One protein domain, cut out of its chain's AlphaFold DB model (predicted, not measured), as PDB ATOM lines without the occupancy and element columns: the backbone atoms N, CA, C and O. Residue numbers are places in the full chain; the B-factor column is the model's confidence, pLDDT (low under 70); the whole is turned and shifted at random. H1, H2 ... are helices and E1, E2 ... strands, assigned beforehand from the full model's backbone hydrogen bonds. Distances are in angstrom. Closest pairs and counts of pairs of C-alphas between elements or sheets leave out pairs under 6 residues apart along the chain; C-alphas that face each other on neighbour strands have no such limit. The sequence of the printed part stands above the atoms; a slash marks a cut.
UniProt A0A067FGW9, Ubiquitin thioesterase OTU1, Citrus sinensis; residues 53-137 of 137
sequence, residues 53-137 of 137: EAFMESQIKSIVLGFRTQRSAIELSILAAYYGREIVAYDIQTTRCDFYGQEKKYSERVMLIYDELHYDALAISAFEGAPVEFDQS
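AT A GLANCE: This is residues 53 to 137 of the 137 residues of the protein "Ubiquitin thioesterase OTU1" of Citrus sinensis (UniProt A0A067FGW9). Look first for a small twisted sheet of four strands with one helix, H2, packed along one of its faces and the other face bare of named helices. A second helix, H1, folds back from H2 at one end of the long axis, where its residues 53 to 58 stick out, and a tail without named elements, residues 123 to 137, makes the other end. The printed part has 85 residues, with two helices and then four strands along the chain, H1 H2 E1 E2 E3 E4. The sheet is mixed, in the order E2, E1, E3, E4, and the class is mixed, helices and strands. The whole is loose, with a radius of gyration of the C-alphas of 15.0 A, and elongated, spanning 48 by 28 by 19 A.

HOW THE PARTS SIT: Begin at the inner strands, E1 at residues 86 to 91 and E3 at residues 109 to 114: they are parallel at 20 degrees, with N 90 and O 112 within hydrogen-bond range at 2.8 A. At one edge find E2, residues 97 to 100, in an antiparallel hairpin with E1, where N 89 and O 98 are 2.9 A apart. At the other edge E4, residues 119 to 122, forms an antiparallel hairpin with E3, N 120 and O 113 being 2.9 A apart. From edge to edge the strands' lines turn by 90 degrees; the sheet is only just strongly twisted, its C-alphas lying up to 4.4 A off the best plane. H2, residues 68 to 83, is on one face, giving two layers, a helix layer and a sheet layer. Its height over the sheet is 8.8 A, and it runs along the strands, at 14 degrees to E1 on the local plane. It is over E1 and only just over E2, on which 3 of its C-alphas fall; its closest C-alphas to E2 are those of Ser 77 and Tyr 100, 5.2 A apart. H1, residues 53 to 65, is not on the sheet; it forms a helical hairpin with H2, running opposite ways at a steep tilt of 43 degrees. They touch through residues 59 to 63 of H1 and 70 to 74 of H2, the closest C-alphas being those of Ile 63 and Arg 71, 5.4 A apart. In H1 and H2 every O i to N i+4 pair is within hydrogen-bond range.

IN THESE COORDINATES: Find C-alpha 86 at (-50.003, 0.766, -31.781); from there E1 runs 16.4 A to residue 91. E3 covers 16.2 A, E2 10.1 A, and E4 9.6 A, ending at C-alpha 122, (-52.119, -12.403, -29.851). H2 measures 22.7 A. H1 begins at C-alpha 53, (-37.562, 16.585, -17.658), and measures 17.5 A.

THE WHOLE: The C-alphas of Glu 53 and Gly 129 are the two farthest apart, at 50.1 A. The printed part has no cut, and no link is long. The mean pLDDT of the printed part is 73.8; look for values under 70 at residues 53 to 71, 126, 128, 132 and 134 to 137.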
ATOM      1  N   GLU A  53     -38.127  17.097 -18.919       50.88
ATOM      2  CA  GLU A  53     -37.562  16.585 -17.658       50.88
ATOM      3  C   GLU A  53     -38.664  16.217 -16.658       50.88
ATOM      4  O   GLU A  53     -38.602  15.159 -16.047       50.88
ATOM      5  N   ALA A  54     -39.742  17.002 -16.589       51.88
ATOM      6  CA  ALA A  54     -40.894  16.723 -15.732       51.88
ATOM      7  C   ALA A  54     -41.639  15.420 -16.087       51.88
ATOM      8  O   ALA A  54     -42.105  14.712 -15.191       51.88
ATOM      9  N   PHE A  55     -41.757  15.080 -17.377       56.75
ATOM     10  CA  PHE A  55     -42.307  13.791 -17.797       56.75
ATOM     11  C   PHE A  55     -41.373  12.670 -17.342       56.75
ATOM     12  O   PHE A  55     -41.819  11.747 -16.669       56.75
ATOM     13  N   MET A  56     -40.072  12.796 -17.611       54.62
ATOM     14  CA  MET A  56     -39.068  11.793 -17.243       54.62
ATOM     15  C   MET A  56     -38.966  11.586 -15.729       54.62
ATOM     16  O   MET A  56     -38.957  10.450 -15.271       54.62
ATOM     17  N   GLU A  57     -38.974  12.654 -14.935       52.56
ATOM     18  CA  GLU A  57     -39.002  12.591 -13.475       52.56
ATOM     19  C   GLU A  57     -40.286  11.942 -12.964       52.56
ATOM     20  O   GLU A  57     -40.235  11.120 -12.054       52.56
ATOM     21  N   SER A  58     -41.438  12.252 -13.565       54.12
ATOM     22  CA  SER A  58     -42.704  11.598 -13.237       54.12
ATOM     23  C   SER A  58     -42.678  10.103 -13.572       54.12
ATOM     24  O   SER A  58     -43.142   9.303 -12.760       54.12
ATOM     25  N   GLN A  59     -42.093   9.710 -14.710       55.53
ATOM     26  CA  GLN A  59     -41.932   8.305 -15.095       55.53
ATOM     27  C   GLN A  59     -40.954   7.576 -14.170       55.53
ATOM     28  O   GLN A  59     -41.292   6.518 -13.653       55.53
ATOM     29  N   ILE A  60     -39.784   8.153 -13.887       54.25
ATOM     30  CA  ILE A  60     -38.792   7.592 -12.958       54.25
ATOM     31  C   ILE A  60     -39.405   7.458 -11.566       54.25
ATOM     32  O   ILE A  60     -39.307   6.404 -10.947       54.25
ATOM     33  N   LYS A  61     -40.098   8.492 -11.086       51.00
ATOM     34  CA  LYS A  61     -40.797   8.468  -9.801       51.00
ATOM     35  C   LYS A  61     -41.887   7.397  -9.787       51.00
ATOM     36  O   LYS A  61     -41.981   6.675  -8.807       51.00
ATOM     37  N   SER A  62     -42.651   7.235 -10.866       47.94
ATOM     38  CA  SER A  62     -43.651   6.170 -11.019       47.94
ATOM     39  C   SER A  62     -43.020   4.775 -11.090       47.94
ATOM     40  O   SER A  62     -43.549   3.836 -10.523       47.94
ATOM     41  N   ILE A  63     -41.851   4.606 -11.703       50.47
ATOM     42  CA  ILE A  63     -41.138   3.319 -11.739       50.47
ATOM     43  C   ILE A  63     -40.569   2.970 -10.358       50.47
ATOM     44  O   ILE A  63     -40.611   1.813  -9.944       50.47
ATOM     45  N   VAL A  64     -40.042   3.968  -9.644       50.28
ATOM     46  CA  VAL A  64     -39.423   3.810  -8.321       50.28
ATOM     47  C   VAL A  64     -40.471   3.652  -7.211       50.28
ATOM     48  O   VAL A  64     -40.217   2.939  -6.244       50.28
ATOM     49  N   LEU A  65     -41.644   4.286  -7.335       45.06
ATOM     50  CA  LEU A  65     -42.731   4.224  -6.344       45.06
ATOM     51  C   LEU A  65     -43.924   3.338  -6.744       45.06
ATOM     52  O   LEU A  65     -44.792   3.094  -5.909       45.06
ATOM     53  N   GLY A  66     -44.028   2.912  -8.000       46.34
ATOM     54  CA  GLY A  66     -45.286   2.440  -8.572       46.34
ATOM     55  C   GLY A  66     -45.517   0.942  -8.473       46.34
ATOM     56  O   GLY A  66     -44.658   0.105  -8.755       46.34
ATOM     57  N   PHE A  67     -46.765   0.631  -8.146       53.75
ATOM     58  CA  PHE A  67     -47.414  -0.647  -8.384       53.75
ATOM     59  C   PHE A  67     -47.078  -1.170  -9.791       53.75
ATOM     60  O   PHE A  67     -47.108  -0.418 -10.765       53.75
ATOM     61  N   ARG A  68     -46.771  -2.472  -9.898       57.28
ATOM     62  CA  ARG A  68     -46.303  -3.156 -11.126       57.28
ATOM     63  C   ARG A  68     -47.092  -2.785 -12.395       57.28
ATOM     64  O   ARG A  68     -46.505  -2.681 -13.468       57.28
ATOM     65  N   THR A  69     -48.391  -2.531 -12.258       56.47
ATOM     66  CA  THR A  69     -49.304  -2.133 -13.338       56.47
ATOM     67  C   THR A  69     -48.937  -0.787 -13.970       56.47
ATOM     68  O   THR A  69     -48.856  -0.692 -15.194       56.47
ATOM     69  N   GLN A  70     -48.625   0.241 -13.172       63.41
ATOM     70  CA  GLN A  70     -48.240   1.560 -13.693       63.41
ATOM     71  C   GLN A  70     -46.920   1.508 -14.458       63.41
ATOM     72  O   GLN A  70     -46.807   2.121 -15.514       63.41
ATOM     73  N   ARG A  71     -45.946   0.736 -13.967       64.88
ATOM     74  CA  ARG A  71     -44.673   0.535 -14.663       64.88
ATOM     75  C   ARG A  71     -44.866  -0.136 -16.028       64.88
ATOM     76  O   ARG A  71     -44.274   0.315 -17.004       64.88
ATOM     77  N   SER A  72     -45.735  -1.144 -16.112       73.12
ATOM     78  CA  SER A  72     -45.998  -1.838 -17.379       73.12
ATOM     79  C   SER A  72     -46.627  -0.934 -18.447       73.12
ATOM     80  O   SER A  72     -46.224  -0.975 -19.605       73.12
ATOM     81  N   ALA A  73     -47.534  -0.034 -18.062       79.44
ATOM     82  CA  ALA A  73     -48.149   0.915 -18.991       79.44
ATOM     83  C   ALA A  73     -47.130   1.898 -19.603       79.44
ATOM     84  O   ALA A  73     -47.239   2.273 -20.774       79.44
ATOM     85  N   ILE A  74     -46.123   2.302 -18.825       78.81
ATOM     86  CA  ILE A  74     -45.028   3.165 -19.287       78.81
ATOM     87  C   ILE A  74     -44.163   2.423 -20.309       78.81
ATOM     88  O   ILE A  74     -43.879   2.953 -21.383       78.81
ATOM     89  N   GLU A  75     -43.779   1.182 -19.998       79.75
ATOM     90  CA  GLU A  75     -42.963   0.338 -20.877       79.75
ATOM     91  C   GLU A  75     -43.666   0.104 -22.227       79.75
ATOM     92  O   GLU A  75     -43.062   0.332 -23.276       79.75
ATOM     93  N   LEU A  76     -44.961  -0.237 -22.222       83.38
ATOM     94  CA  LEU A  76     -45.746  -0.416 -23.451       83.38
ATOM     95  C   LEU A  76     -45.879   0.877 -24.270       83.38
ATOM     96  O   LEU A  76     -45.807   0.836 -25.498       83.38
ATOM     97  N   SER A  77     -46.000   2.036 -23.617       81.81
ATOM     98  CA  SER A  77     -46.034   3.337 -24.306       81.81
ATOM     99  C   SER A  77     -44.725   3.638 -25.042       81.81
ATOM    100  O   SER A  77     -44.743   4.138 -26.169       81.81
ATOM    101  N   ILE A  78     -43.585   3.319 -24.424       78.94
ATOM    102  CA  ILE A  78     -42.261   3.490 -25.034       78.94
ATOM    103  C   ILE A  78     -42.080   2.511 -26.195       78.94
ATOM    104  O   ILE A  78     -41.634   2.921 -27.263       78.94
ATOM    105  N   LEU A  79     -42.459   1.241 -26.022       78.56
ATOM    106  CA  LEU A  79     -42.356   0.227 -27.077       78.56
ATOM    107  C   LEU A  79     -43.211   0.586 -28.299       78.56
ATOM    108  O   LEU A  79     -42.725   0.495 -29.425       78.56
ATOM    109  N   ALA A  80     -44.440   1.066 -28.086       81.88
ATOM    110  CA  ALA A  80     -45.311   1.547 -29.157       81.88
ATOM    111  C   ALA A  80     -44.648   2.678 -29.967       81.88
ATOM    112  O   ALA A  80     -44.659   2.681 -31.199       81.88
ATOM    113  N   ALA A  81     -44.012   3.631 -29.275       80.12
ATOM    114  CA  ALA A  81     -43.275   4.716 -29.914       80.12
ATOM    115  C   ALA A  81     -42.015   4.237 -30.649       80.12
ATOM    116  O   ALA A  81     -41.770   4.666 -31.774       80.12
ATOM    117  N   TYR A  82     -41.239   3.347 -30.032       78.12
ATOM    118  CA  TYR A  82     -39.977   2.847 -30.574       78.12
ATOM    119  C   TYR A  82     -40.176   2.039 -31.860       78.12
ATOM    120  O   TYR A  82     -39.478   2.271 -32.844       78.12
ATOM    121  N   TYR A  83     -41.157   1.133 -31.879       77.00
ATOM    122  CA  TYR A  83     -41.448   0.311 -33.055       77.00
ATOM    123  C   TYR A  83     -42.352   1.005 -34.081       77.00
ATOM    124  O   TYR A  83     -42.515   0.501 -35.189       77.00
ATOM    125  N   GLY A  84     -42.949   2.152 -33.738       81.12
ATOM    126  CA  GLY A  84     -43.896   2.842 -34.614       81.12
ATOM    127  C   GLY A  84     -45.173   2.029 -34.854       81.12
ATOM    128  O   GLY A  84     -45.675   1.971 -35.980       81.12
ATOM    129  N   ARG A  85     -45.666   1.364 -33.804       85.38
ATOM    130  CA  ARG A  85     -46.831   0.469 -33.819       85.38
ATOM    131  C   ARG A  85     -47.761   0.825 -32.676       85.38
ATOM    132  O   ARG A  85     -47.312   1.212 -31.602       85.38
ATOM    133  N   GLU A  86     -49.059   0.681 -32.891       89.50
ATOM    134  CA  GLU A  86     -50.003   0.766 -31.781       89.50
ATOM    135  C   GLU A  86     -49.949  -0.537 -30.979       89.50
ATOM    136  O   GLU A  86     -49.872  -1.616 -31.561       89.50
ATOM    137  N   ILE A  87     -49.995  -0.452 -29.653       87.44
ATOM    138  CA  ILE A  87     -50.087  -1.637 -28.795       87.44
ATOM    139  C   ILE A  87     -51.415  -1.592 -28.058       87.44
ATOM    140  O   ILE A  87     -51.769  -0.572 -27.466       87.44
ATOM    141  N   VAL A  88     -52.144  -2.701 -28.085       90.94
ATOM    142  CA  VAL A  88     -53.415  -2.860 -27.380       90.94
ATOM    143  C   VAL A  88     -53.289  -3.998 -26.384       90.94
ATOM    144  O   VAL A  88     -53.026  -5.128 -26.782       90.94
ATOM    145  N   ALA A  89     -53.479  -3.707 -25.101       89.31
ATOM    146  CA  ALA A  89     -53.418  -4.696 -24.032       89.31
ATOM    147  C   ALA A  89     -54.813  -4.973 -23.460       89.31
ATOM    148  O   ALA A  89     -55.486  -4.065 -22.971       89.31
ATOM    149  N   TYR A  90     -55.227  -6.238 -23.505       87.31
ATOM    150  CA  TYR A  90     -56.482  -6.727 -22.947       87.31
ATOM    151  C   TYR A  90     -56.245  -7.345 -21.572       87.31
ATOM    152  O   TYR A  90     -55.634  -8.403 -21.451       87.31
ATOM    153  N   ASP A  91     -56.764  -6.700 -20.536       86.88
ATOM    154  CA  ASP A  91     -56.783  -7.218 -19.173       86.88
ATOM    155  C   ASP A  91     -57.936  -8.221 -19.038       86.88
ATOM    156  O   ASP A  91     -59.109  -7.847 -19.102       86.88
ATOM    157  N   ILE A  92     -57.615  -9.505 -18.868       83.62
ATOM    158  CA  ILE A  92     -58.636 -10.566 -18.811       83.62
ATOM    159  C   ILE A  92     -59.434 -10.550 -17.513       83.62
ATOM    160  O   ILE A  92     -60.550 -11.064 -17.491       83.62
ATOM    161  N   GLN A  93     -58.879  -9.979 -16.443       80.69
ATOM    162  CA  GLN A  93     -59.542  -9.925 -15.144       80.69
ATOM    163  C   GLN A  93     -60.588  -8.821 -15.136       80.69
ATOM    164  O   GLN A  93     -61.714  -9.015 -14.682       80.69
ATOM    165  N   THR A  94     -60.225  -7.652 -15.668       84.62
ATOM    166  CA  THR A  94     -61.104  -6.478 -15.648       84.62
ATOM    167  C   THR A  94     -61.859  -6.263 -16.952       84.62
ATOM    168  O   THR A  94     -62.710  -5.378 -17.021       84.62
ATOM    169  N   THR A  95     -61.570  -7.049 -17.994       82.12
ATOM    170  CA  THR A  95     -62.051  -6.858 -19.376       82.12
ATOM    171  C   THR A  95     -61.693  -5.489 -19.968       82.12
ATOM    172  O   THR A  95     -62.252  -5.072 -20.984       82.12
ATOM    173  N   ARG A  96     -60.756  -4.768 -19.333       86.62
ATOM    174  CA  ARG A  96     -60.280  -3.461 -19.786       86.62
ATOM    175  C   ARG A  96     -59.368  -3.637 -20.994       86.62
ATOM    176  O   ARG A  96     -58.630  -4.610 -21.104       86.62
ATOM    177  N   CYS A  97     -59.417  -2.658 -21.885       89.06
ATOM    178  CA  CYS A  97     -58.577  -2.581 -23.066       89.06
ATOM    179  C   CYS A  97     -57.794  -1.266 -23.022       89.06
ATOM    180  O   CYS A  97     -58.393  -0.193 -23.123       89.06
ATOM    181  N   ASP A  98     -56.477  -1.356 -22.860       90.44
ATOM    182  CA  ASP A  98     -55.577  -0.208 -22.783       90.44
ATOM    183  C   ASP A  98     -54.859  -0.019 -24.131       90.44
ATOM    184  O   ASP A  98     -54.281  -0.961 -24.676       90.44
ATOM    185  N   PHE A  99     -54.916   1.196 -24.686       92.12
ATOM    186  CA  PHE A  99     -54.343   1.544 -25.992       92.12
ATOM    187  C   PHE A  99     -53.117   2.441 -25.824       92.12
ATOM    188  O   PHE A  99     -53.192   3.503 -25.202       92.12
ATOM    189  N   TYR A 100     -52.009   2.055 -26.449       89.75
ATOM    190  CA  TYR A 100     -50.736   2.766 -26.398       89.75
ATOM    191  C   TYR A 100     -50.324   3.215 -27.803       89.75
ATOM    192  O   TYR A 100     -50.199   2.400 -28.716       89.75
ATOM    193  N   GLY A 101     -50.114   4.524 -27.981       87.06
ATOM    194  CA  GLY A 101     -49.767   5.124 -29.276       87.06
ATOM    195  C   GLY A 101     -50.956   5.395 -30.208       87.06
ATOM    196  O   GLY A 101     -50.745   5.714 -31.379       87.06
ATOM    197  N   GLN A 102     -52.196   5.310 -29.711       87.56
ATOM    198  CA  GLN A 102     -53.429   5.536 -30.485       87.56
ATOM    199  C   GLN A 102     -53.472   6.897 -31.203       87.56
ATOM    200  O   GLN A 102     -53.990   7.032 -32.311       87.56
ATOM    201  N   GLU A 103     -52.879   7.931 -30.607       88.00
ATOM    202  CA  GLU A 103     -52.847   9.287 -31.151       88.00
ATOM    203  C   GLU A 103     -51.873   9.445 -32.327       88.00
ATOM    204  O   GLU A 103     -51.928  10.441 -33.054       88.00
ATOM    205  N   LYS A 104     -50.983   8.469 -32.530       84.75
ATOM    206  CA  LYS A 104     -49.931   8.502 -33.555       84.75
ATOM    207  C   LYS A 104     -50.383   7.958 -34.906       84.75
ATOM    208  O   LYS A 104     -49.665   8.149 -35.884       84.75
ATOM    209  N   LYS A 105     -51.574   7.346 -34.978       87.19
ATOM    210  CA  LYS A 105     -52.161   6.781 -36.208       87.19
ATOM    211  C   LYS A 105     -51.199   5.834 -36.939       87.19
ATOM    212  O   LYS A 105     -51.032   5.930 -38.155       87.19
ATOM    213  N   TYR A 106     -50.544   4.952 -36.188       85.06
ATOM    214  CA  TYR A 106     -49.688   3.924 -36.769       85.06
ATOM    215  C   TYR A 106     -50.486   3.024 -37.721       85.06
ATOM    216  O   TYR A 106     -51.674   2.784 -37.515       85.06
ATOM    217  N   SER A 107     -49.836   2.543 -38.781       86.06
ATOM    218  CA  SER A 107     -50.475   1.692 -39.795       86.06
ATOM    219  C   SER A 107     -50.695   0.254 -39.330       86.06
ATOM    220  O   SER A 107     -51.417  -0.497 -39.977       86.06
ATOM    221  N   GLU A 108     -50.044  -0.135 -38.239       83.12
ATOM    222  CA  GLU A 108     -50.001  -1.499 -37.726       83.12
ATOM    223  C   GLU A 108     -50.186  -1.495 -36.207       83.12
ATOM    224  O   GLU A 108     -49.840  -0.521 -35.522       83.12
ATOM    225  N   ARG A 109     -50.735  -2.601 -35.700       85.69
ATOM    226  CA  ARG A 109     -51.142  -2.767 -34.309       85.69
ATOM    227  C   ARG A 109     -50.772  -4.159 -33.811       85.69
ATOM    228  O   ARG A 109     -51.118  -5.133 -34.462       85.69
ATOM    229  N   VAL A 110     -50.189  -4.216 -32.618       86.06
ATOM    230  CA  VAL A 110     -49.934  -5.442 -31.855       86.06
ATOM    231  C   VAL A 110     -50.996  -5.587 -30.768       86.06
ATOM    232  O   VAL A 110     -51.351  -4.609 -30.102       86.06
ATOM    233  N   MET A 111     -51.496  -6.804 -30.568       85.62
ATOM    234  CA  MET A 111     -52.462  -7.120 -29.514       85.62
ATOM    235  C   MET A 111     -51.827  -8.018 -28.451       85.62
ATOM    236  O   MET A 111     -51.159  -8.997 -28.772       85.62
ATOM    237  N   LEU A 112     -52.055  -7.691 -27.183       86.50
ATOM    238  CA  LEU A 112     -51.557  -8.418 -26.020       86.50
ATOM    239  C   LEU A 112     -52.723  -8.817 -25.114       86.50
ATOM    240  O   LEU A 112     -53.693  -8.074 -24.979       86.50
ATOM    241  N   ILE A 113     -52.593  -9.952 -24.440       82.44
ATOM    242  CA  ILE A 113     -53.432 -10.352 -23.310       82.44
ATOM    243  C   ILE A 113     -52.617 -10.231 -22.023       82.44
ATOM    244  O   ILE A 113     -51.449 -10.606 -22.005       82.44
ATOM    245  N   TYR A 114     -53.241  -9.726 -20.961       82.25
ATOM    246  CA  TYR A 114     -52.644  -9.507 -19.648       82.25
ATOM    247  C   TYR A 114     -53.421 -10.234 -18.543       82.25
ATOM    248  O   TYR A 114     -54.640 -10.078 -18.447       82.25
ATOM    249  N   ASP A 115     -52.715 -10.995 -17.697       77.00
ATOM    250  CA  ASP A 115     -53.274 -11.817 -16.605       77.00
ATOM    251  C   ASP A 115     -52.901 -11.330 -15.186       77.00
ATOM    252  O   ASP A 115     -52.904 -12.115 -14.243       77.00
ATOM    253  N   GLU A 116     -52.573 -10.043 -15.034       75.69
ATOM    254  CA  GLU A 116     -51.975  -9.412 -13.836       75.69
ATOM    255  C   GLU A 116     -50.471  -9.666 -13.646       75.69
ATOM    256  O   GLU A 116     -49.784  -8.873 -12.986       75.69
ATOM    257  N   LEU A 117     -49.921 -10.714 -14.260       72.06
ATOM    258  CA  LEU A 117     -48.533 -11.115 -14.062       72.06
ATOM    259  C   LEU A 117     -47.696 -11.030 -15.342       72.06
ATOM    260  O   LEU A 117     -46.544 -10.594 -15.267       72.06
ATOM    261  N   HIS A 118     -48.277 -11.392 -16.482       75.88
ATOM    262  CA  HIS A 118     -47.615 -11.529 -17.774       75.88
ATOM    263  C   HIS A 118     -48.423 -10.911 -18.910       75.88
ATOM    264  O   HIS A 118     -49.646 -10.805 -18.837       75.88
ATOM    265  N   TYR A 119     -47.703 -10.557 -19.977       76.62
ATOM    266  CA  TYR A 119     -48.275 -10.252 -21.281       76.62
ATOM    267  C   TYR A 119     -47.975 -11.395 -22.249       76.62
ATOM    268  O   TYR A 119     -46.813 -11.770 -22.406       76.62
ATOM    269  N   ASP A 120     -49.001 -11.887 -22.935       78.25
ATOM    270  CA  ASP A 120     -48.874 -12.814 -24.061       78.25
ATOM    271  C   ASP A 120     -49.355 -12.125 -25.340       78.25
ATOM    272  O   ASP A 120     -50.380 -11.441 -25.328       78.25
ATOM    273  N   ALA A 121     -48.629 -12.282 -26.451       79.62
ATOM    274  CA  ALA A 121     -49.059 -11.685 -27.713       79.62
ATOM    275  C   ALA A 121     -50.154 -12.520 -28.381       79.62
ATOM    276  O   ALA A 121     -50.138 -13.752 -28.353       79.62
ATOM    277  N   LEU A 122     -51.094 -11.822 -29.005       75.12
ATOM    278  CA  LEU A 122     -52.119 -12.403 -29.851       75.12
ATOM    279  C   LEU A 122     -51.659 -12.385 -31.302       75.12
ATOM    280  O   LEU A 122     -51.089 -11.400 -31.764       75.12
ATOM    281  N   ALA A 123     -51.970 -13.458 -32.020       74.00
ATOM    282  CA  ALA A 123     -51.777 -13.538 -33.455       74.00
ATOM    283  C   ALA A 123     -53.087 -13.950 -34.133       74.00
ATOM    284  O   ALA A 123     -53.884 -14.719 -33.585       74.00
ATOM    285  N   ILE A 124     -53.318 -13.412 -35.326       71.38
ATOM    286  CA  ILE A 124     -54.460 -13.760 -36.164       71.38
ATOM    287  C   ILE A 124     -54.014 -14.850 -37.127       71.38
ATOM    288  O   ILE A 124     -53.110 -14.653 -37.938       71.38
ATOM    289  N   SER A 125     -54.692 -15.991 -37.058       72.31
ATOM    290  CA  SER A 125     -54.472 -17.078 -38.002       72.31
ATOM    291  C   SER A 125     -55.230 -16.831 -39.302       72.31
ATOM    292  O   SER A 125     -56.379 -16.385 -39.282       72.31
ATOM    293  N   ALA A 126     -54.603 -17.140 -40.439       66.00
ATOM    294  CA  ALA A 126     -55.183 -16.891 -41.760       66.00
ATOM    295  C   ALA A 126     -56.503 -17.656 -41.993       66.00
ATOM    296  O   ALA A 126     -57.382 -17.174 -42.708       66.00
ATOM    297  N   PHE A 127     -56.638 -18.849 -41.403       72.00
ATOM    298  CA  PHE A 127     -57.849 -19.675 -41.415       72.00
ATOM    299  C   PHE A 127     -57.811 -20.719 -40.286       72.00
ATOM    300  O   PHE A 127     -56.772 -20.968 -39.673       72.00
ATOM    301  N   GLU A 128     -58.949 -21.355 -39.996       69.88
ATOM    302  CA  GLU A 128     -59.030 -22.387 -38.958       69.88
ATOM    303  C   GLU A 128     -58.128 -23.587 -39.289       69.88
ATOM    304  O   GLU A 128     -58.254 -24.213 -40.340       69.88
ATOM    305  N   GLY A 129     -57.200 -23.903 -38.382       71.88
ATOM    306  CA  GLY A 129     -56.224 -24.978 -38.581       71.88
ATOM    307  C   GLY A 129     -55.037 -24.605 -39.472       71.88
ATOM    308  O   GLY A 129     -54.254 -25.497 -39.803       71.88
ATOM    309  N   ALA A 130     -54.878 -23.327 -39.841       71.50
ATOM    310  CA  ALA A 130     -53.697 -22.881 -40.565       71.50
ATOM    311  C   ALA A 130     -52.411 -23.196 -39.775       71.50
ATOM    312  O   ALA A 130     -52.416 -23.155 -38.536       71.50
ATOM    313  N   PRO A 131     -51.316 -23.541 -40.478       70.75
ATOM    314  CA  PRO A 131     -50.008 -23.677 -39.855       70.75
ATOM    315  C   PRO A 131     -49.591 -22.361 -39.189       70.75
ATOM    316  O   PRO A 131     -49.814 -21.284 -39.743       70.75
ATOM    317  N   VAL A 132     -48.984 -22.462 -38.004       62.97
ATOM    318  CA  VAL A 132     -48.627 -21.320 -37.138       62.97
ATOM    319  C   VAL A 132     -47.670 -20.351 -37.839       62.97
ATOM    320  O   VAL A 132     -47.630 -19.167 -37.529       62.97
ATOM    321  N   GLU A 133     -46.918 -20.829 -38.828       72.06
ATOM    322  CA  GLU A 133     -45.988 -20.026 -39.621       72.06
ATOM    323  C   GLU A 133     -46.684 -18.943 -40.463       72.06
ATOM    324  O   GLU A 133     -46.018 -18.033 -40.952       72.06
ATOM    325  N   PHE A 134     -48.006 -19.037 -40.642       65.50
ATOM    326  CA  PHE A 134     -48.817 -18.058 -41.367       65.50
ATOM    327  C   PHE A 134     -49.569 -17.087 -40.452       65.50
ATOM    328  O   PHE A 134     -50.303 -16.234 -40.959       65.50
ATOM    329  N   ASP A 135     -49.419 -17.214 -39.133       68.25
ATOM    330  CA  ASP A 135     -50.071 -16.316 -38.188       68.25
ATOM    331  C   ASP A 135     -49.451 -14.912 -38.284       68.25
ATOM    332  O   ASP A 135     -48.229 -14.743 -38.307       68.25
ATOM    333  N   GLN A 136     -50.305 -13.890 -38.352       59.66
ATOM    334  CA  GLN A 136     -49.892 -12.486 -38.355       59.66
ATOM    335  C   GLN A 136     -50.014 -11.913 -36.942       59.66
ATOM    336  O   GLN A 136     -51.084 -11.997 -36.333       59.66
ATOM    337  N   SER A 137     -48.918 -11.353 -36.430       55.09
ATOM    338  CA  SER A 137     -48.796 -10.714 -35.109       55.09
ATOM    339  C   SER A 137     -48.803  -9.195 -35.187       55.09
ATOM    340  O   SER A 137     -48.110  -8.694 -36.102       55.09
TER     341      SER A 137